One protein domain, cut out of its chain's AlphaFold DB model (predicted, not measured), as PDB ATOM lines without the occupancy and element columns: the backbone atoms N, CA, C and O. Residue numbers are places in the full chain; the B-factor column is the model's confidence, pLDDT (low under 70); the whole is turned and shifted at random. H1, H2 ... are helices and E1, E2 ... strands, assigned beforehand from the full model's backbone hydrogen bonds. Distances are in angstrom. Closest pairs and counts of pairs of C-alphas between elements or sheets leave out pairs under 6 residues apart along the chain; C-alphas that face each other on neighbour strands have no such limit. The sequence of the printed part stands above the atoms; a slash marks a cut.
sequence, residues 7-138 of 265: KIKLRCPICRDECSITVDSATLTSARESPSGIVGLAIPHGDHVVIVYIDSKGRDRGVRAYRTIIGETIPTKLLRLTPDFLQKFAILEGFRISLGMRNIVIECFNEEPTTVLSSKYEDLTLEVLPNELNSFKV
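This is residues 7 to 138 of the 265 residues of an uncharacterized protein of Thermoprotei archaeon (UniProt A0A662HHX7). One long, twisted sheet of eight strands makes the length of the domain, with a sandwich at one end and a single wall of strands at the other. At the sandwich end the hairpin E1-E2 packs across one face of the sheet near E3, E4 and E5, its strands crossed at 75 degrees to the large sheet's, and H1 packs by E3 and E4; E8, E7, E10 and E9 continue the sheet as the wall, with H2 beside E7 and E8. The printed part has 132 residues, with named elements in the order E1 E2 H1 E3 E4 E5 E6 H2 E7 E8 E9 E10, and its class is mostly strand. The large sheet, E5 E4 E3 E6 E8 E7 E10 E9, is mixed and E1-E2 is antiparallel. The whole is compact, with a radius of gyration of the C-alphas of 15.1 A and spans of 43 by 29 by 29 A.

In the large sheet E3, residues 38 to 45, E4, residues 48 to 55, and the edge strand E5, residues 60 to 66, form a meander, each strand the antiparallel neighbour of the one before; N 41 and O 52 are 2.8 A apart, N 51 and O 64 2.8 A. E6, residues 78 to 81, is parallel to E3, with N 42 and O 80 at 2.8 A, and to E8, residues 104 to 109, with N 79 and O 105 at 2.8 A. E7, residues 92 to 99, forms a hairpin with E8, with N 97 and O 106 at 2.8 A. E10, residues 124 to 130, is antiparallel to E7, with N 96 and O 127 at 2.8 A, and forms a hairpin with the edge strand E9, residues 117 to 121, with N 119 and O 126 at 2.8 A. E1, residues 7 to 11, and E2, residues 18 to 23, form a hairpin, with N 10 and O 19 at 2.9 A; the closest C-alphas of E2 and E3, of Ile 21 and Leu 41, are 7.8 A apart. H1, residues 25 to 33, is on the large sheet, and its closest C-alphas with E3, of Ala 31 and Ile 38, are 4.6 A apart. H2, residues 83 to 88, is at the sheet's level, at a height over the sheet of 2.8 A; its closest C-alphas with E8, of Pro 83 and Phe 109, are 6.1 A apart. In H1 every O i to N i+4 pair is within hydrogen-bond range; in H2 0 of 2 are, beside 3 of 3 O i to N i+3 pairs.

E4 is 22.8 A long, E3 21.9 A, and E7 and E10 19.2 A each. E1 begins at C-alpha 7, (-19.483, 34.985, -11.923), and E10 ends at C-alpha 130, (-18.318, 38.263, 15.402).

The C-alphas farthest apart, of Arg 16 and Lys 137, are 44.7 A apart. The printed part has no cut; the link E5 to E6 is long, 11 residues. Residues 67 to 76 have pLDDT under 70.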
ATOM      1  N   LYS A   7     -20.168  36.201 -12.352       88.00
ATOM      2  CA  LYS A   7     -19.483  34.985 -11.923       88.00
ATOM      3  C   LYS A   7     -18.427  34.614 -12.956       88.00
ATOM      4  O   LYS A   7     -18.769  34.378 -14.112       88.00
ATOM      5  N   ILE A   8     -17.168  34.530 -12.535       89.38
ATOM      6  CA  ILE A   8     -16.069  34.039 -13.375       89.38
ATOM      7  C   ILE A   8     -15.836  32.582 -13.009       89.38
ATOM      8  O   ILE A   8     -15.678  32.253 -11.833       89.38
ATOM      9  N   LYS A   9     -15.820  31.712 -14.017       90.94
ATOM     10  CA  LYS A   9     -15.354  30.331 -13.880       90.94
ATOM     11  C   LYS A   9     -13.906  30.264 -14.330       90.94
ATOM     12  O   LYS A   9     -13.568  30.788 -15.387       90.94
ATOM     13  N   LEU A  10     -13.078  29.601 -13.544       90.81
ATOM     14  CA  LEU A  10     -11.671  29.398 -13.844       90.81
ATOM     15  C   LEU A  10     -11.234  28.005 -13.412       90.81
ATOM     16  O   LEU A  10     -11.895  27.327 -12.625       90.81
ATOM     17  N   ARG A  11     -10.092  27.584 -13.942       90.50
ATOM     18  CA  ARG A  11      -9.480  26.306 -13.612       90.50
ATOM     19  C   ARG A  11      -8.198  26.556 -12.845       90.50
ATOM     20  O   ARG A  11      -7.362  27.344 -13.285       90.50
ATOM     21  N   CYS A  12      -8.029  25.870 -11.723       88.69
ATOM     22  CA  CYS A  12      -6.813  26.000 -10.943       88.69
ATOM     23  C   CYS A  12      -5.578  25.580 -11.773       88.69
ATOM     24  O   CYS A  12      -5.564  24.473 -12.326       88.69
ATOM     25  N   PRO A  13      -4.516  26.409 -11.832       88.38
ATOM     26  CA  PRO A  13      -3.269  26.056 -12.510       88.38
ATOM     27  C   PRO A  13      -2.559  24.814 -11.944       88.38
ATOM     28  O   PRO A  13      -1.840  24.153 -12.687       88.38
ATOM     29  N   ILE A  14      -2.755  24.497 -10.655       87.75
ATOM     30  CA  ILE A  14      -2.083  23.390  -9.953       87.75
ATOM     31  C   ILE A  14      -2.935  22.116  -9.974       87.75
ATOM     32  O   ILE A  14      -2.563  21.152 -10.636       87.75
ATOM     33  N   CYS A  15      -4.074  22.086  -9.271       86.88
ATOM     34  CA  CYS A  15      -4.874  20.860  -9.126       86.88
ATOM     35  C   CYS A  15      -5.871  20.622 -10.263       86.88
ATOM     36  O   CYS A  15      -6.465  19.554 -10.330       86.88
ATOM     37  N   ARG A  16      -6.044  21.592 -11.172       89.50
ATOM     38  CA  ARG A  16      -6.990  21.526 -12.298       89.50
ATOM     39  C   ARG A  16      -8.472  21.484 -11.911       89.50
ATOM     40  O   ARG A  16      -9.291  21.326 -12.818       89.50
ATOM     41  N   ASP A  17      -8.815  21.702 -10.646       88.12
ATOM     42  CA  ASP A  17     -10.206  21.843 -10.207       88.12
ATOM     43  C   ASP A  17     -10.849  23.097 -10.809       88.12
ATOM     44  O   ASP A  17     -10.203  24.145 -10.950       88.12
ATOM     45  N   GLU A  18     -12.130  22.991 -11.157       89.00
ATOM     46  CA  GLU A  18     -12.938  24.151 -11.519       89.00
ATOM     47  C   GLU A  18     -13.372  24.893 -10.261       89.00
ATOM     48  O   GLU A  18     -13.908  24.316  -9.316       89.00
ATOM     49  N   CYS A  19     -13.157  26.200 -10.266       86.12
ATOM     50  CA  CYS A  19     -13.583  27.093  -9.207       86.12
ATOM     51  C   CYS A  19     -14.304  28.290  -9.817       86.12
ATOM     52  O   CYS A  19     -14.146  28.633 -10.993       86.12
ATOM     53  N   SER A  20     -15.151  28.915  -9.011       87.12
ATOM     54  CA  SER A  20     -15.887  30.091  -9.434       87.12
ATOM     55  C   SER A  20     -15.782  31.186  -8.402       87.12
ATOM     56  O   SER A  20     -15.960  30.919  -7.217       87.12
ATOM     57  N   ILE A  21     -15.566  32.405  -8.870       87.62
ATOM     58  CA  ILE A  21     -15.592  33.604  -8.039       87.62
ATOM     59  C   ILE A  21     -16.781  34.461  -8.426       87.62
ATOM     60  O   ILE A  21     -17.160  34.540  -9.598       87.62
ATOM     61  N   THR A  22     -17.353  35.118  -7.430       87.81
ATOM     62  CA  THR A  22     -18.346  36.162  -7.638       87.81
ATOM     63  C   THR A  22     -17.636  37.494  -7.493       87.81
ATOM     64  O   THR A  22     -17.061  37.768  -6.445       87.81
ATOM     65  N   VAL A  23     -17.662  38.311  -8.541       87.50
ATOM     66  CA  VAL A  23     -17.195  39.696  -8.473       87.50
ATOM     67  C   VAL A  23     -18.404  40.566  -8.182       87.50
ATOM     68  O   VAL A  23     -19.358  40.629  -8.966       87.50
ATOM     69  N   ASP A  24     -18.353  41.210  -7.031       86.00
ATOM     70  CA  ASP A  24     -19.367  42.109  -6.511       86.00
ATOM     71  C   ASP A  24     -18.900  43.572  -6.552       86.00
ATOM     72  O   ASP A  24     -17.800  43.904  -7.004       86.00
ATOM     73  N   SER A  25     -19.765  44.470  -6.085       83.81
ATOM     74  CA  SER A  25     -19.467  45.897  -5.970       83.81
ATOM     75  C   SER A  25     -18.237  46.165  -5.109       83.81
ATOM     76  O   SER A  25     -17.414  46.993  -5.491       83.81
ATOM     77  N   ALA A  26     -18.081  45.448  -3.994       81.25
ATOM     78  CA  ALA A  26     -16.954  45.613  -3.088       81.25
ATOM     79  C   ALA A  26     -15.626  45.301  -3.791       81.25
ATOM     80  O   ALA A  26     -14.668  46.061  -3.671       81.25
ATOM     81  N   THR A  27     -15.572  44.225  -4.580       85.12
ATOM     82  CA  THR A  27     -14.401  43.862  -5.391       85.12
ATOM     83  C   THR A  27     -14.048  44.966  -6.388       85.12
ATOM     84  O   THR A  27     -12.882  45.344  -6.509       85.12
ATOM     85  N   LEU A  28     -15.046  45.514  -7.089       88.06
ATOM     86  CA  LEU A  28     -14.830  46.592  -8.059       88.06
ATOM     87  C   LEU A  28     -14.334  47.879  -7.395       88.06
ATOM     88  O   LEU A  28     -13.464  48.547  -7.951       88.06
ATOM     89  N   THR A  29     -14.870  48.222  -6.223       85.00
ATOM     90  CA  THR A  29     -14.416  49.372  -5.432       85.00
ATOM     91  C   THR A  29     -12.959  49.193  -5.018       85.00
ATOM     92  O   THR A  29     -12.132  50.037  -5.352       85.00
ATOM     93  N   SER A  30     -12.599  48.044  -4.436       83.00
ATOM     94  CA  SER A  30     -11.214  47.762  -4.040       83.00
ATOM     95  C   SER A  30     -10.245  47.778  -5.229       83.00
ATOM     96  O   SER A  30      -9.128  48.277  -5.117       83.00
ATOM     97  N   ALA A  31     -10.665  47.285  -6.397       86.38
ATOM     98  CA  ALA A  31      -9.852  47.363  -7.608       86.38
ATOM     99  C   ALA A  31      -9.652  48.810  -8.094       86.38
ATOM    100  O   ALA A  31      -8.589  49.122  -8.619       86.38
ATOM    101  N   ARG A  32     -10.640  49.703  -7.923       87.50
ATOM    102  CA  ARG A  32     -10.524  51.136  -8.270       87.50
ATOM    103  C   ARG A  32      -9.616  51.904  -7.318       87.50
ATOM    104  O   ARG A  32      -8.927  52.814  -7.761       87.50
ATOM    105  N   GLU A  33      -9.639  51.547  -6.041       85.44
ATOM    106  CA  GLU A  33      -8.826  52.178  -4.995       85.44
ATOM    107  C   GLU A  33      -7.379  51.662  -4.984       85.44
ATOM    108  O   GLU A  33      -6.473  52.326  -4.481       85.44
ATOM    109  N   SER A  34      -7.136  50.489  -5.573       80.31
ATOM    110  CA  SER A  34      -5.794  49.943  -5.759       80.31
ATOM    111  C   SER A  34      -4.971  50.812  -6.723       80.31
ATOM    112  O   SER A  34      -5.423  51.054  -7.845       80.31
ATOM    113  N   PRO A  35      -3.719  51.191  -6.385       80.00
ATOM    114  CA  PRO A  35      -2.842  51.961  -7.278       80.00
ATOM    115  C   PRO A  35      -2.613  51.311  -8.650       80.00
ATOM    116  O   PRO A  35      -2.356  51.993  -9.636       80.00
ATOM    117  N   SER A  36      -2.704  49.980  -8.714       82.69
ATOM    118  CA  SER A  36      -2.552  49.206  -9.952       82.69
ATOM    119  C   SER A  36      -3.849  49.071 -10.758       82.69
ATOM    120  O   SER A  36      -3.829  48.547 -11.872       82.69
ATOM    121  N   GLY A  37      -4.991  49.487 -10.202       85.31
ATOM    122  CA  GLY A  37      -6.310  49.224 -10.774       85.31
ATOM    123  C   GLY A  37      -6.756  47.757 -10.667       85.31
ATOM    124  O   GLY A  37      -7.691  47.366 -11.371       85.31
ATOM    125  N   ILE A  38      -6.059  46.940  -9.861       86.25
ATOM    126  CA  ILE A  38      -6.236  45.484  -9.746       86.25
ATOM    127  C   ILE A  38      -6.382  45.072  -8.276       86.25
ATOM    128  O   ILE A  38      -5.653  45.557  -7.406       86.25
ATOM    129  N   VAL A  39      -7.282  44.123  -8.013       86.94
ATOM    130  CA  VAL A  39      -7.428  43.421  -6.728       86.94
ATOM    131  C   VAL A  39      -7.236  41.912  -6.912       86.94
ATOM    132  O   VAL A  39      -7.564  41.367  -7.966       86.94
ATOM    133  N   GLY A  40      -6.691  41.235  -5.899       87.88
ATOM    134  CA  GLY A  40      -6.580  39.778  -5.866       87.88
ATOM    135  C   GLY A  40      -7.727  39.145  -5.077       87.88
ATOM    136  O   GLY A  40      -7.849  39.380  -3.875       87.88
ATOM    137  N   LEU A  41      -8.535  38.317  -5.740       88.12
ATOM    138  CA  LEU A  41      -9.505  37.435  -5.093       88.12
ATOM    139  C   LEU A  41      -8.881  36.061  -4.866       88.12
ATOM    140  O   LEU A  41      -8.463  35.406  -5.818       88.12
ATOM    141  N   ALA A  42      -8.814  35.627  -3.615       86.69
ATOM    142  CA  ALA A  42      -8.152  34.399  -3.207       86.69
ATOM    143  C   ALA A  42      -9.167  33.284  -2.895       86.69
ATOM    144  O   ALA A  42     -10.107  33.463  -2.123       86.69
ATOM    145  N   ILE A  43      -8.945  32.110  -3.485       86.19
ATOM    146  CA  ILE A  43      -9.743  30.894  -3.322       86.19
ATOM    147  C   ILE A  43      -8.847  29.820  -2.698       86.19
ATOM    148  O   ILE A  43      -7.897  29.357  -3.343       86.19
ATOM    149  N   PRO A  44      -9.104  29.407  -1.449       80.50
ATOM    150  CA  PRO A  44      -8.327  28.356  -0.807       80.50
ATOM    151  C   PRO A  44      -8.602  26.986  -1.435       80.50
ATOM    152  O   PRO A  44      -9.725  26.490  -1.391       80.50
ATOM    153  N   HIS A  45      -7.562  26.350  -1.962       77.31
ATOM    154  CA  HIS A  45      -7.538  24.934  -2.319       77.31
ATOM    155  C   HIS A  45      -6.756  24.199  -1.219       77.31
ATOM    156  O   HIS A  45      -5.885  24.783  -0.583       77.31
ATOM    157  N   GLY A  46      -7.076  22.939  -0.916       70.75
ATOM    158  CA  GLY A  46      -6.588  22.275   0.307       70.75
ATOM    159  C   GLY A  46      -5.092  22.472   0.620       70.75
ATOM    160  O   GLY A  46      -4.734  22.700   1.777       70.75
ATOM    161  N   ASP A  47      -4.226  22.450  -0.399       71.00
ATOM    162  CA  ASP A  47      -2.774  22.604  -0.282       71.00
ATOM    163  C   ASP A  47      -2.168  23.863  -0.953       71.00
ATOM    164  O   ASP A  47      -0.951  24.037  -0.897       71.00
ATOM    165  N   HIS A  48      -2.970  24.748  -1.554       79.31
ATOM    166  CA  HIS A  48      -2.511  25.980  -2.218       79.31
ATOM    167  C   HIS A  48      -3.643  27.011  -2.323       79.31
ATOM    168  O   HIS A  48      -4.797  26.709  -2.067       79.31
ATOM    169  N   VAL A  49      -3.359  28.242  -2.730       83.12
ATOM    170  CA  VAL A  49      -4.398  29.257  -2.951       83.12
ATOM    171  C   VAL A  49      -4.354  29.770  -4.365       83.12
ATOM    172  O   VAL A  49      -3.296  30.141  -4.867       83.12
ATOM    173  N   VAL A  50      -5.522  29.802  -4.994       87.69
ATOM    174  CA  VAL A  50      -5.713  30.382  -6.316       87.69
ATOM    175  C   VAL A  50      -6.070  31.848  -6.139       87.69
ATOM    176  O   VAL A  50      -7.061  32.170  -5.498       87.69
ATOM    177  N   ILE A  51      -5.258  32.741  -6.692       88.56
ATOM    178  CA  ILE A  51      -5.503  34.178  -6.710       88.56
ATOM    179  C   ILE A  51      -5.898  34.572  -8.127       88.56
ATOM    180  O   ILE A  51      -5.143  34.364  -9.081       88.56
ATOM    181  N   VAL A  52      -7.083  35.152  -8.245       90.12
ATOM    182  CA  VAL A  52      -7.625  35.704  -9.480       90.12
ATOM    183  C   VAL A  52      -7.488  37.214  -9.426       90.12
ATOM    184  O   VAL A  52      -7.963  37.853  -8.487       90.12
ATOM    185  N   TYR A  53      -6.831  37.790 -10.424       90.62
ATOM    186  CA  TYR A  53      -6.620  39.229 -10.504       90.62
ATOM    187  C   TYR A  53      -7.757  39.875 -11.285       90.62
ATOM    188  O   TYR A  53      -7.960  39.563 -12.459       90.62
ATOM    189  N   ILE A  54      -8.486  40.778 -10.637       90.88
ATOM    190  CA  ILE A  54      -9.657  41.452 -11.200       90.88
ATOM    191  C   ILE A  54      -9.366  42.941 -11.346       90.88
ATOM    192  O   ILE A  54      -8.900  43.576 -10.400       90.88
ATOM    193  N   ASP A  55      -9.637  43.499 -12.528       90.06
ATOM    194  CA  ASP A  55      -9.508  44.940 -12.765       90.06
ATOM    195  C   ASP A  55     -10.735  45.743 -12.292       90.06
ATOM    196  O   ASP A  55     -11.803  45.202 -12.004       90.06
ATOM    197  N   SER A  56     -10.609  47.069 -12.269       88.38
ATOM    198  CA  SER A  56     -11.684  48.010 -11.905       88.38
ATOM    199  C   SER A  56     -12.951  47.953 -12.779       88.38
ATOM    200  O   SER A  56     -13.968  48.568 -12.431       88.38
ATOM    201  N   LYS A  57     -12.908  47.226 -13.906       89.19
ATOM    202  CA  LYS A  57     -14.050  46.946 -14.792       89.19
ATOM    203  C   LYS A  57     -14.624  45.539 -14.582       89.19
ATOM    204  O   LYS A  57     -15.531  45.153 -15.313       89.19
ATOM    205  N   GLY A  58     -14.110  44.781 -13.614       86.62
ATOM    206  CA  GLY A  58     -14.562  43.433 -13.284       86.62
ATOM    207  C   GLY A  58     -14.000  42.342 -14.183       86.62
ATOM    208  O   GLY A  58     -14.523  41.236 -14.168       86.62
ATOM    209  N   ARG A  59     -12.965  42.623 -14.981       89.12
ATOM    210  CA  ARG A  59     -12.388  41.641 -15.907       89.12
ATOM    211  C   ARG A  59     -11.234  40.884 -15.262       89.12
ATOM    212  O   ARG A  59     -10.410  41.484 -14.573       89.12
ATOM    213  N   ASP A  60     -11.159  39.594 -15.570       90.19
ATOM    214  CA  ASP A  60      -9.991  38.744 -15.332       90.19
ATOM    215  C   ASP A  60      -8.746  39.345 -16.015       90.19
ATOM    216  O   ASP A  60      -8.780  39.713 -17.195       90.19
ATOM    217  N   ARG A  61      -7.651  39.458 -15.255       89.81
ATOM    218  CA  ARG A  61      -6.306  39.833 -15.725       89.81
ATOM    219  C   ARG A  61      -5.271  38.724 -15.568       89.81
ATOM    220  O   ARG A  61      -4.103  38.927 -15.892       89.81
ATOM    221  N   GLY A  62      -5.689  37.572 -15.073       88.19
ATOM    222  CA  GLY A  62      -4.864  36.403 -14.870       88.19
ATOM    223  C   GLY A  62      -5.222  35.659 -13.593       88.19
ATOM    224  O   GLY A  62      -5.793  36.200 -12.644       88.19
ATOM    225  N   VAL A  63      -4.796  34.403 -13.565       88.75
ATOM    226  CA  VAL A  63      -4.915  33.506 -12.421       88.75
ATOM    227  C   VAL A  63      -3.524  33.005 -12.070       88.75
ATOM    228  O   VAL A  63      -2.765  32.584 -12.944       88.75
ATOM    229  N   ARG A  64      -3.184  33.031 -10.786       87.69
ATOM    230  CA  ARG A  64      -1.972  32.400 -10.259       87.69
ATOM    231  C   ARG A  64      -2.330  31.526  -9.077       87.69
ATOM    232  O   ARG A  64      -3.299  31.794  -8.379       87.69
ATOM    233  N   ALA A  65      -1.556  30.478  -8.859       82.75
ATOM    234  CA  ALA A  65      -1.718  29.619  -7.703       82.75
ATOM    235  C   ALA A  65      -0.430  29.621  -6.891       82.75
ATOM    236  O   ALA A  65       0.654  29.464  -7.448       82.75
ATOM    237  N   TYR A  66      -0.578  29.793  -5.585       77.19
ATOM    238  CA  TYR A  66       0.512  29.938  -4.637       77.19
ATOM    239  C   TYR A  66       0.402  28.822  -3.609       77.19
ATOM    240  O   TYR A  66      -0.615  28.705  -2.925       77.19
ATOM    241  N   ARG A  67       1.438  27.993  -3.472       68.75
ATOM    242  CA  ARG A  67       1.490  27.001  -2.379       68.75
ATOM    243  C   ARG A  67       1.705  27.687  -1.033       68.75
ATOM    244  O   ARG A  67       1.209  27.230  -0.008       68.75
ATOM    245  N   THR A  68       2.376  28.832  -1.063       62.81
ATOM    246  CA  THR A  68       2.605  29.696   0.085       62.81
ATOM    247  C   THR A  68       2.257  31.127  -0.295       62.81
ATOM    248  O   THR A  68       2.977  31.765  -1.054       62.81
ATOM    249  N   ILE A  69       1.160  31.657   0.249       57.56
ATOM    250  CA  ILE A  69       0.867  33.099   0.138       57.56
ATOM    251  C   ILE A  69       1.911  33.914   0.921       57.56
ATOM    252  O   ILE A  69       2.233  35.050   0.595       57.56
ATOM    253  N   ILE A  70       2.475  33.316   1.966       56.28
ATOM    254  CA  ILE A  70       3.397  33.972   2.882       56.28
ATOM    255  C   ILE A  70       4.826  33.654   2.421       56.28
ATOM    256  O   ILE A  70       5.345  32.584   2.720       56.28
ATOM    257  N   GLY A  71       5.449  34.570   1.669       48.75
ATOM    258  CA  GLY A  71       6.864  34.478   1.268       48.75
ATOM    259  C   GLY A  71       7.155  34.655  -0.225       48.75
ATOM    260  O   GLY A  71       8.294  34.953  -0.572       48.75
ATOM    261  N   GLU A  72       6.156  34.536  -1.098       54.81
ATOM    262  CA  GLU A  72       6.296  34.901  -2.512       54.81
ATOM    263  C   GLU A  72       6.013  36.396  -2.712       54.81
ATOM    264  O   GLU A  72       5.257  37.006  -1.955       54.81
ATOM    265  N   THR A  73       6.630  37.016  -3.724       55.62
ATOM    266  CA  THR A  73       6.367  38.417  -4.085       55.62
ATOM    267  C   THR A  73       4.966  38.510  -4.686       55.62
ATOM    268  O   THR A  73       4.774  38.423  -5.899       55.62
ATOM    269  N   ILE A  74       3.955  38.630  -3.829       60.84
ATOM    270  CA  ILE A  74       2.583  38.823  -4.281       60.84
ATOM    271  C   ILE A  74       2.477  40.266  -4.783       60.84
ATOM    272  O   ILE A  74       2.734  41.195  -4.018       60.84
ATOM    273  N   PRO A  75       2.085  40.490  -6.050       58.19
ATOM    274  CA  PRO A  75       1.991  41.834  -6.621       58.19
ATOM    275  C   PRO A  75       0.886  42.692  -5.978       58.19
ATOM    276  O   PRO A  75       0.735  43.861  -6.318       58.19
ATOM    277  N   THR A  76       0.098  42.120  -5.063       61.19
ATOM    278  CA  THR A  76      -1.040  42.758  -4.406       61.19
ATOM    279  C   THR A  76      -0.873  42.734  -2.893       61.19
ATOM    280  O   THR A  76      -0.724  41.674  -2.290       61.19
ATOM    281  N   LYS A  77      -0.988  43.913  -2.278       74.81
ATOM    282  CA  LYS A  77      -0.976  44.092  -0.820       74.81
ATOM    283  C   LYS A  77      -2.235  43.544  -0.138       74.81
ATOM    284  O   LYS A  77      -2.168  43.189   1.029       74.81
ATOM    285  N   LEU A  78      -3.364  43.470  -0.848       80.75
ATOM    286  CA  LEU A  78      -4.652  43.009  -0.323       80.75
ATOM    287  C   LEU A  78      -5.083  41.704  -0.995       80.75
ATOM    288  O   LEU A  78      -5.119  41.616  -2.224       80.75
ATOM    289  N   LEU A  79      -5.442  40.722  -0.175       82.19
ATOM    290  CA  LEU A  79      -5.995  39.436  -0.570       82.19
ATOM    291  C   LEU A  79      -7.385  39.287   0.031       82.19
ATOM    292  O   LEU A  79      -7.524  39.100   1.239       82.19
ATOM    293  N   ARG A  80      -8.409  39.342  -0.818       86.56
ATOM    294  CA  ARG A  80      -9.794  39.158  -0.388       86.56
ATOM    295  C   ARG A  80     -10.228  37.723  -0.660       86.56
ATOM    296  O   ARG A  80     -10.195  37.270  -1.802       86.56
ATOM    297  N   LEU A  81     -10.605  37.001   0.388       87.69
ATOM    298  CA  LEU A  81     -11.156  35.653   0.289       87.69
ATOM    299  C   LEU A  81     -12.623  35.706  -0.112       87.69
ATOM    300  O   LEU A  81     -13.345  36.635   0.253       87.69
ATOM    301  N   THR A  82     -13.074  34.682  -0.832       81.88
ATOM    302  CA  THR A  82     -14.493  34.557  -1.165       81.88
ATOM    303  C   THR A  82     -15.335  34.349   0.103       81.88
ATOM    304  O   THR A  82     -14.944  33.552   0.960       81.88
ATOM    305  N   PRO A  83     -16.511  34.995   0.209       83.00
ATOM    306  CA  PRO A  83     -17.434  34.842   1.338       83.00
ATOM    307  C   PRO A  83     -17.768  33.398   1.731       83.00
ATOM    308  O   PRO A  83     -17.913  33.097   2.910       83.00
ATOM    309  N   ASP A  84     -17.811  32.474   0.762       83.44
ATOM    310  CA  ASP A  84     -18.041  31.040   1.003       83.44
ATOM    311  C   ASP A  84     -17.059  30.434   2.018       83.44
ATOM    312  O   ASP A  84     -17.358  29.434   2.668       83.44
ATOM    313  N   PHE A  85     -15.881  31.040   2.188       83.38
ATOM    314  CA  PHE A  85     -14.904  30.603   3.174       83.38
ATOM    315  C   PHE A  85     -15.399  30.753   4.623       83.38
ATOM    316  O   PHE A  85     -15.032  29.940   5.477       83.38
ATOM    317  N   LEU A  86     -16.270  31.731   4.892       88.12
ATOM    318  CA  LEU A  86     -16.847  31.979   6.216       88.12
ATOM    319  C   LEU A  86     -17.777  30.851   6.676       88.12
ATOM    320  O   LEU A  86     -17.964  30.682   7.872       88.12
ATOM    321  N   GLN A  87     -18.262  29.987   5.773       86.06
ATOM    322  CA  GLN A  87     -19.073  28.811   6.139       86.06
ATOM    323  C   GLN A  87     -18.333  27.818   7.055       86.06
ATOM    324  O   GLN A  87     -18.947  26.927   7.638       86.06
ATOM    325  N   LYS A  88     -17.003  27.935   7.169       84.62
ATOM    326  CA  LYS A  88     -16.164  27.107   8.052       84.62
ATOM    327  C   LYS A  88     -16.008  27.686   9.466       84.62
ATOM    328  O   LYS A  88     -15.381  27.037  10.309       84.62
ATOM    329  N   PHE A  89     -16.526  28.888   9.700       89.50
ATOM    330  CA  PHE A  89     -16.472  29.623  10.958       89.50
ATOM    331  C   PHE A  89     -17.824  29.512  11.665       89.50
ATOM    332  O   PHE A  89     -18.868  29.447  11.020       89.50
ATOM    333  N   ALA A  90     -17.798  29.432  12.992       89.06
ATOM    334  CA  ALA A  90     -18.996  29.307  13.814       89.06
ATOM    335  C   ALA A  90     -19.474  30.664  14.356       89.06
ATOM    336  O   ALA A  90     -20.672  30.847  14.560       89.06
ATOM    337  N   ILE A  91     -18.548  31.595  14.603       90.81
ATOM    338  CA  ILE A  91     -18.803  32.861  15.303       90.81
ATOM    339  C   ILE A  91     -18.458  34.062  14.415       90.81
ATOM    340  O   ILE A  91     -19.144  35.078  14.430       90.81
ATOM    341  N   LEU A  92     -17.384  33.977  13.634       92.69
ATOM    342  CA  LEU A  92     -16.935  35.069  12.781       92.69
ATOM    343  C   LEU A  92     -17.752  35.158  11.487       92.69
ATOM    344  O   LEU A  92     -17.743  34.244  10.667       92.69
ATOM    345  N   GLU A  93     -18.364  36.318  11.265       92.44
ATOM    346  CA  GLU A  93     -18.970  36.738   9.993       92.44
ATOM    347  C   GLU A  93     -17.988  37.501   9.101       92.44
ATOM    348  O   GLU A  93     -18.276  37.814   7.946       92.44
ATOM    349  N   GLY A  94     -16.808  37.812   9.631       94.56
ATOM    350  CA  GLY A  94     -15.726  38.358   8.843       94.56
ATOM    351  C   GLY A  94     -14.468  38.626   9.648       94.56
ATOM    352  O   GLY A  94     -14.472  38.649  10.882       94.56
ATOM    353  N   PHE A  95     -13.370  38.815   8.930       95.75
ATOM    354  CA  PHE A  95     -12.085  39.162   9.510       95.75
ATOM    355  C   PHE A  95     -11.205  39.919   8.518       95.75
ATOM    356  O   PHE A  95     -11.292  39.731   7.304       95.75
ATOM    357  N   ARG A  96     -10.274  40.702   9.056       95.75
ATOM    358  CA  ARG A  96      -9.135  41.276   8.341       95.75
ATOM    359  C   ARG A  96      -7.894  41.098   9.190       95.75
ATOM    360  O   ARG A  96      -7.857  41.510  10.343       95.75
ATOM    361  N   ILE A  97      -6.862  40.502   8.616       95.44
ATOM    362  CA  ILE A  97      -5.558  40.370   9.249       95.44
ATOM    363  C   ILE A  97      -4.502  41.084   8.417       95.44
ATOM    364  O   ILE A  97      -4.323  40.810   7.233       95.44
ATOM    365  N   SER A  98      -3.800  42.015   9.051       93.31
ATOM    366  CA  SER A  98      -2.676  42.738   8.468       93.31
ATOM    367  C   SER A  98      -1.376  42.149   8.999       93.31
ATOM    368  O   SER A  98      -1.149  42.136  10.205       93.31
ATOM    369  N   LEU A  99      -0.533  41.667   8.091       90.44
ATOM    370  CA  LEU A  99       0.786  41.108   8.364       90.44
ATOM    371  C   LEU A  99       1.853  42.144   7.981       90.44
ATOM    372  O   LEU A  99       2.372  42.107   6.861       90.44
ATOM    373  N   GLY A 100       2.163  43.085   8.883       85.62
ATOM    374  CA  GLY A 100       3.080  44.206   8.632       85.62
ATOM    375  C   GLY A 100       4.428  43.782   8.048       85.62
ATOM    376  O   GLY A 100       4.787  44.246   6.963       85.62
ATOM    377  N   MET A 101       5.097  42.801   8.670       80.88
ATOM    378  CA  MET A 101       6.416  42.280   8.273       80.88
ATOM    379  C   MET A 101       6.433  41.734   6.845       80.88
ATOM    380  O   MET A 101       7.488  41.565   6.238       80.88
ATOM    381  N   ARG A 102       5.255  41.388   6.322       77.69
ATOM    382  CA  ARG A 102       5.064  40.815   4.990       77.69
ATOM    383  C   ARG A 102       4.402  41.788   4.023       77.69
ATOM    384  O   ARG A 102       4.310  41.465   2.846       77.69
ATOM    385  N   ASN A 103       3.953  42.953   4.498       81.50
ATOM    386  CA  ASN A 103       3.175  43.931   3.740       81.50
ATOM    387  C   ASN A 103       1.980  43.286   3.004       81.50
ATOM    388  O   ASN A 103       1.716  43.596   1.844       81.50
ATOM    389  N   ILE A 104       1.275  42.372   3.679       83.69
ATOM    390  CA  ILE A 104       0.091  41.679   3.153       83.69
ATOM    391  C   ILE A 104      -1.075  41.888   4.118       83.69
ATOM    392  O   ILE A 104      -0.916  41.780   5.331       83.69
ATOM    393  N   VAL A 105      -2.254  42.139   3.568       88.62
ATOM    394  CA  VAL A 105      -3.538  42.157   4.263       88.62
ATOM    395  C   VAL A 105      -4.394  41.046   3.675       88.62
ATOM    396  O   VAL A 105      -4.538  40.957   2.458       88.62
ATOM    397  N   ILE A 106      -4.944  40.189   4.528       90.50
ATOM    398  CA  ILE A 106      -5.880  39.131   4.142       90.50
ATOM    399  C   ILE A 106      -7.213  39.451   4.791       90.50
ATOM    400  O   ILE A 106      -7.269  39.644   6.003       90.50
ATOM    401  N   GLU A 107      -8.283  39.481   4.015       92.56
ATOM    402  CA  GLU A 107      -9.615  39.748   4.545       92.56
ATOM    403  C   GLU A 107     -10.676  38.836   3.954       92.56
ATOM    404  O   GLU A 107     -10.549  38.328   2.840       92.56
ATOM    405  N   CYS A 108     -11.742  38.646   4.714       92.06
ATOM    406  CA  CYS A 108     -12.945  37.968   4.285       92.06
ATOM    407  C   CYS A 108     -14.123  38.621   4.997       92.06
ATOM    408  O   CYS A 108     -14.225  38.529   6.216       92.06
ATOM    409  N   PHE A 109     -14.993  39.280   4.241       89.50
ATOM    410  CA  PHE A 109     -16.252  39.823   4.737       89.50
ATOM    411  C   PHE A 109     -17.335  39.589   3.686       89.50
ATOM    412  O   PHE A 109     -17.043  39.588   2.488       89.50
ATOM    413  N   ASN A 110     -18.579  39.417   4.131       80.38
ATOM    414  CA  ASN A 110     -19.735  39.418   3.232       80.38
ATOM    415  C   ASN A 110     -19.992  40.818   2.654       80.38
ATOM    416  O   ASN A 110     -20.316  40.954   1.476       80.38
ATOM    417  N   GLU A 111     -19.837  41.845   3.492       78.44
ATOM    418  CA  GLU A 111     -20.024  43.265   3.186       78.44
ATOM    419  C   GLU A 111     -19.008  44.091   3.992       78.44
ATOM    420  O   GLU A 111     -18.443  43.584   4.962       78.44
ATOM    421  N   GLU A 112     -18.750  45.346   3.609       80.94
ATOM    422  CA  GLU A 112     -17.802  46.182   4.357       80.94
ATOM    423  C   GLU A 112     -18.332  46.421   5.783       80.94
ATOM    424  O   GLU A 112     -19.437  46.951   5.944       80.94
ATOM    425  N   PRO A 113     -17.583  46.025   6.827       84.69
ATOM    426  CA  PRO A 113     -18.079  46.109   8.189       84.69
ATOM    427  C   PRO A 113     -18.113  47.565   8.663       84.69
ATOM    428  O   PRO A 113     -17.155  48.318   8.495       84.69
ATOM    429  N   THR A 114     -19.197  47.961   9.330       82.81
ATOM    430  CA  THR A 114     -19.292  49.287   9.964       82.81
ATOM    431  C   THR A 114     -18.568  49.339  11.306       82.81
ATOM    432  O   THR A 114     -18.070  50.390  11.699       82.81
ATOM    433  N   THR A 115     -18.519  48.218  12.028       86.25
ATOM    434  CA  THR A 115     -17.853  48.084  13.328       86.25
ATOM    435  C   THR A 115     -17.148  46.738  13.397       86.25
ATOM    436  O   THR A 115     -17.720  45.720  13.025       86.25
ATOM    437  N   VAL A 116     -15.915  46.728  13.898       94.06
ATOM    438  CA  VAL A 116     -15.116  45.515  14.101       94.06
ATOM    439  C   VAL A 116     -14.476  45.539  15.481       94.06
ATOM    440  O   VAL A 116     -14.155  46.603  16.014       94.06
ATOM    441  N   LEU A 117     -14.252  44.360  16.057       94.94
ATOM    442  CA  LEU A 117     -13.357  44.218  17.196       94.94
ATOM    443  C   LEU A 117     -11.926  44.157  16.663       94.94
ATOM    444  O   LEU A 117     -11.620  43.319  15.819       94.94
ATOM    445  N   SER A 118     -11.054  45.036  17.153       96.62
ATOM    446  CA  SER A 118      -9.669  45.129  16.692       96.62
ATOM    447  C   SER A 118      -8.688  44.818  17.818       96.62
ATOM    448  O   SER A 118      -8.864  45.237  18.962       96.62
ATOM    449  N   SER A 119      -7.641  44.080  17.475       97.31
ATOM    450  CA  SER A 119      -6.468  43.837  18.302       97.31
ATOM    451  C   SER A 119      -5.218  44.120  17.477       97.31
ATOM    452  O   SER A 119      -5.180  43.886  16.266       97.31
ATOM    453  N   LYS A 120      -4.183  44.626  18.143       97.31
ATOM    454  CA  LYS A 120      -2.890  44.928  17.539       97.31
ATOM    455  C   LYS A 120      -1.775  44.383  18.420       97.31
ATOM    456  O   LYS A 120      -1.818  44.539  19.640       97.31
ATOM    457  N   TYR A 121      -0.770  43.790  17.793       96.94
ATOM    458  CA  TYR A 121       0.452  43.346  18.450       96.94
ATOM    459  C   TYR A 121       1.630  43.586  17.511       96.94
ATOM    460  O   TYR A 121       1.646  43.047  16.406       96.94
ATOM    461  N   GLU A 122       2.584  44.411  17.942       95.31
ATOM    462  CA  GLU A 122       3.688  44.884  17.100       95.31
ATOM    463  C   GLU A 122       3.166  45.471  15.771       95.31
ATOM    464  O   GLU A 122       2.428  46.464  15.757       95.31
ATOM    465  N   ASP A 123       3.515  44.846  14.650       92.50
ATOM    466  CA  ASP A 123       3.116  45.225  13.301       92.50
ATOM    467  C   ASP A 123       2.010  44.329  12.712       92.50
ATOM    468  O   ASP A 123       1.685  44.422  11.524       92.50
ATOM    469  N   LEU A 124       1.404  43.484  13.547       95.56
ATOM    470  CA  LEU A 124       0.231  42.697  13.205       95.56
ATOM    471  C   LEU A 124      -1.038  43.377  13.715       95.56
ATOM    472  O   LEU A 124      -1.113  43.810  14.868       95.56
ATOM    473  N   THR A 125      -2.069  43.386  12.876       97.19
ATOM    474  CA  THR A 125      -3.417  43.823  13.261       97.19
ATOM    475  C   THR A 125      -4.409  42.731  12.906       97.19
ATOM    476  O   THR A 125      -4.354  42.189  11.802       97.19
ATOM    477  N   LEU A 126      -5.329  42.429  13.815       97.94
ATOM    478  CA  LEU A 126      -6.467  41.556  13.571       97.94
ATOM    479  C   LEU A 126      -7.759  42.306  13.880       97.94
ATOM    480  O   LEU A 126      -7.994  42.713  15.014       97.94
ATOM    481  N   GLU A 127      -8.608  42.419  12.874       97.44
ATOM    482  CA  GLU A 127      -9.978  42.902  12.969       97.44
ATOM    483  C   GLU A 127     -10.919  41.721  12.750       97.44
ATOM    484  O   GLU A 127     -10.719  40.922  11.834       97.44
ATOM    485  N   VAL A 128     -11.944  41.599  13.586       96.38
ATOM    486  CA  VAL A 128     -12.958  40.550  13.474       96.38
ATOM    487  C   VAL A 128     -14.357  41.131  13.603       96.38
ATOM    488  O   VAL A 128     -14.590  42.058  14.383       96.38
ATOM    489  N   LEU A 129     -15.290  40.551  12.857       95.25
ATOM    490  CA  LEU A 129     -16.722  40.793  12.962       95.25
ATOM    491  C   LEU A 129     -17.382  39.510  13.497       95.25
ATOM    492  O   LEU A 129     -17.608  38.582  12.722       95.25
ATOM    493  N   PRO A 130     -17.615  39.399  14.814       92.88
ATOM    494  CA  PRO A 130     -18.318  38.263  15.402       92.88
ATOM    495  C   PRO A 130     -19.841  38.467  15.366       92.88
ATOM    496  O   PRO A 130     -20.309  39.579  15.603       92.88
ATOM    497  N   ASN A 131     -20.607  37.396  15.141       90.06
ATOM    498  CA  ASN A 131     -22.073  37.403  15.251       90.06
ATOM    499  C   ASN A 131     -22.561  37.475  16.708       90.06
ATOM    500  O   ASN A 131     -23.586  38.082  17.002       90.06
ATOM    501  N   GLU A 132     -21.812  36.868  17.628       85.50
ATOM    502  CA  GLU A 132     -22.147  36.763  19.040       85.50
ATOM    503  C   GLU A 132     -20.870  36.817  19.886       85.50
ATOM    504  O   GLU A 132     -19.865  36.166  19.589       85.50
ATOM    505  N   LEU A 133     -20.905  37.588  20.976       86.75
ATOM    506  CA  LEU A 133     -19.838  37.621  21.971       86.75
ATOM    507  C   LEU A 133     -20.409  37.597  23.384       86.75
ATOM    508  O   LEU A 133     -21.139  38.495  23.792       86.75
ATOM    509  N   ASN A 134     -19.945  36.633  24.178       85.06
ATOM    510  CA  ASN A 134     -20.268  36.563  25.605       85.06
ATOM    511  C   ASN A 134     -19.465  37.575  26.436       85.06
ATOM    512  O   ASN A 134     -19.903  38.013  27.497       85.06
ATOM    513  N   SER A 135     -18.246  37.913  26.003       92.56
ATOM    514  CA  SER A 135     -17.370  38.833  26.730       92.56
ATOM    515  C   SER A 135     -16.278  39.409  25.833       92.56
ATOM    516  O   SER A 135     -15.405  38.683  25.357       92.56
ATOM    517  N   PHE A 136     -16.252  40.738  25.697       91.44
ATOM    518  CA  PHE A 136     -15.174  41.451  25.001       91.44
ATOM    519  C   PHE A 136     -13.799  41.184  25.614       91.44
ATOM    520  O   PHE A 136     -12.817  41.045  24.892       91.44
ATOM    521  N   LYS A 137     -13.718  41.068  26.946       94.19
ATOM    522  CA  LYS A 137     -12.458  40.784  27.646       94.19
ATOM    523  C   LYS A 137     -11.903  39.411  27.262       94.19
ATOM    524  O   LYS A 137     -10.699  39.275  27.060       94.19
ATOM    525  N   VAL A 138     -12.776  38.407  27.162       94.50
ATOM    526  CA  VAL A 138     -12.396  37.050  26.746       94.50
ATOM    527  C   VAL A 138     -11.961  37.045  25.283       94.50
ATOM    528  O   VAL A 138     -10.874  36.556  24.981       94.50
TER     529      VAL A 138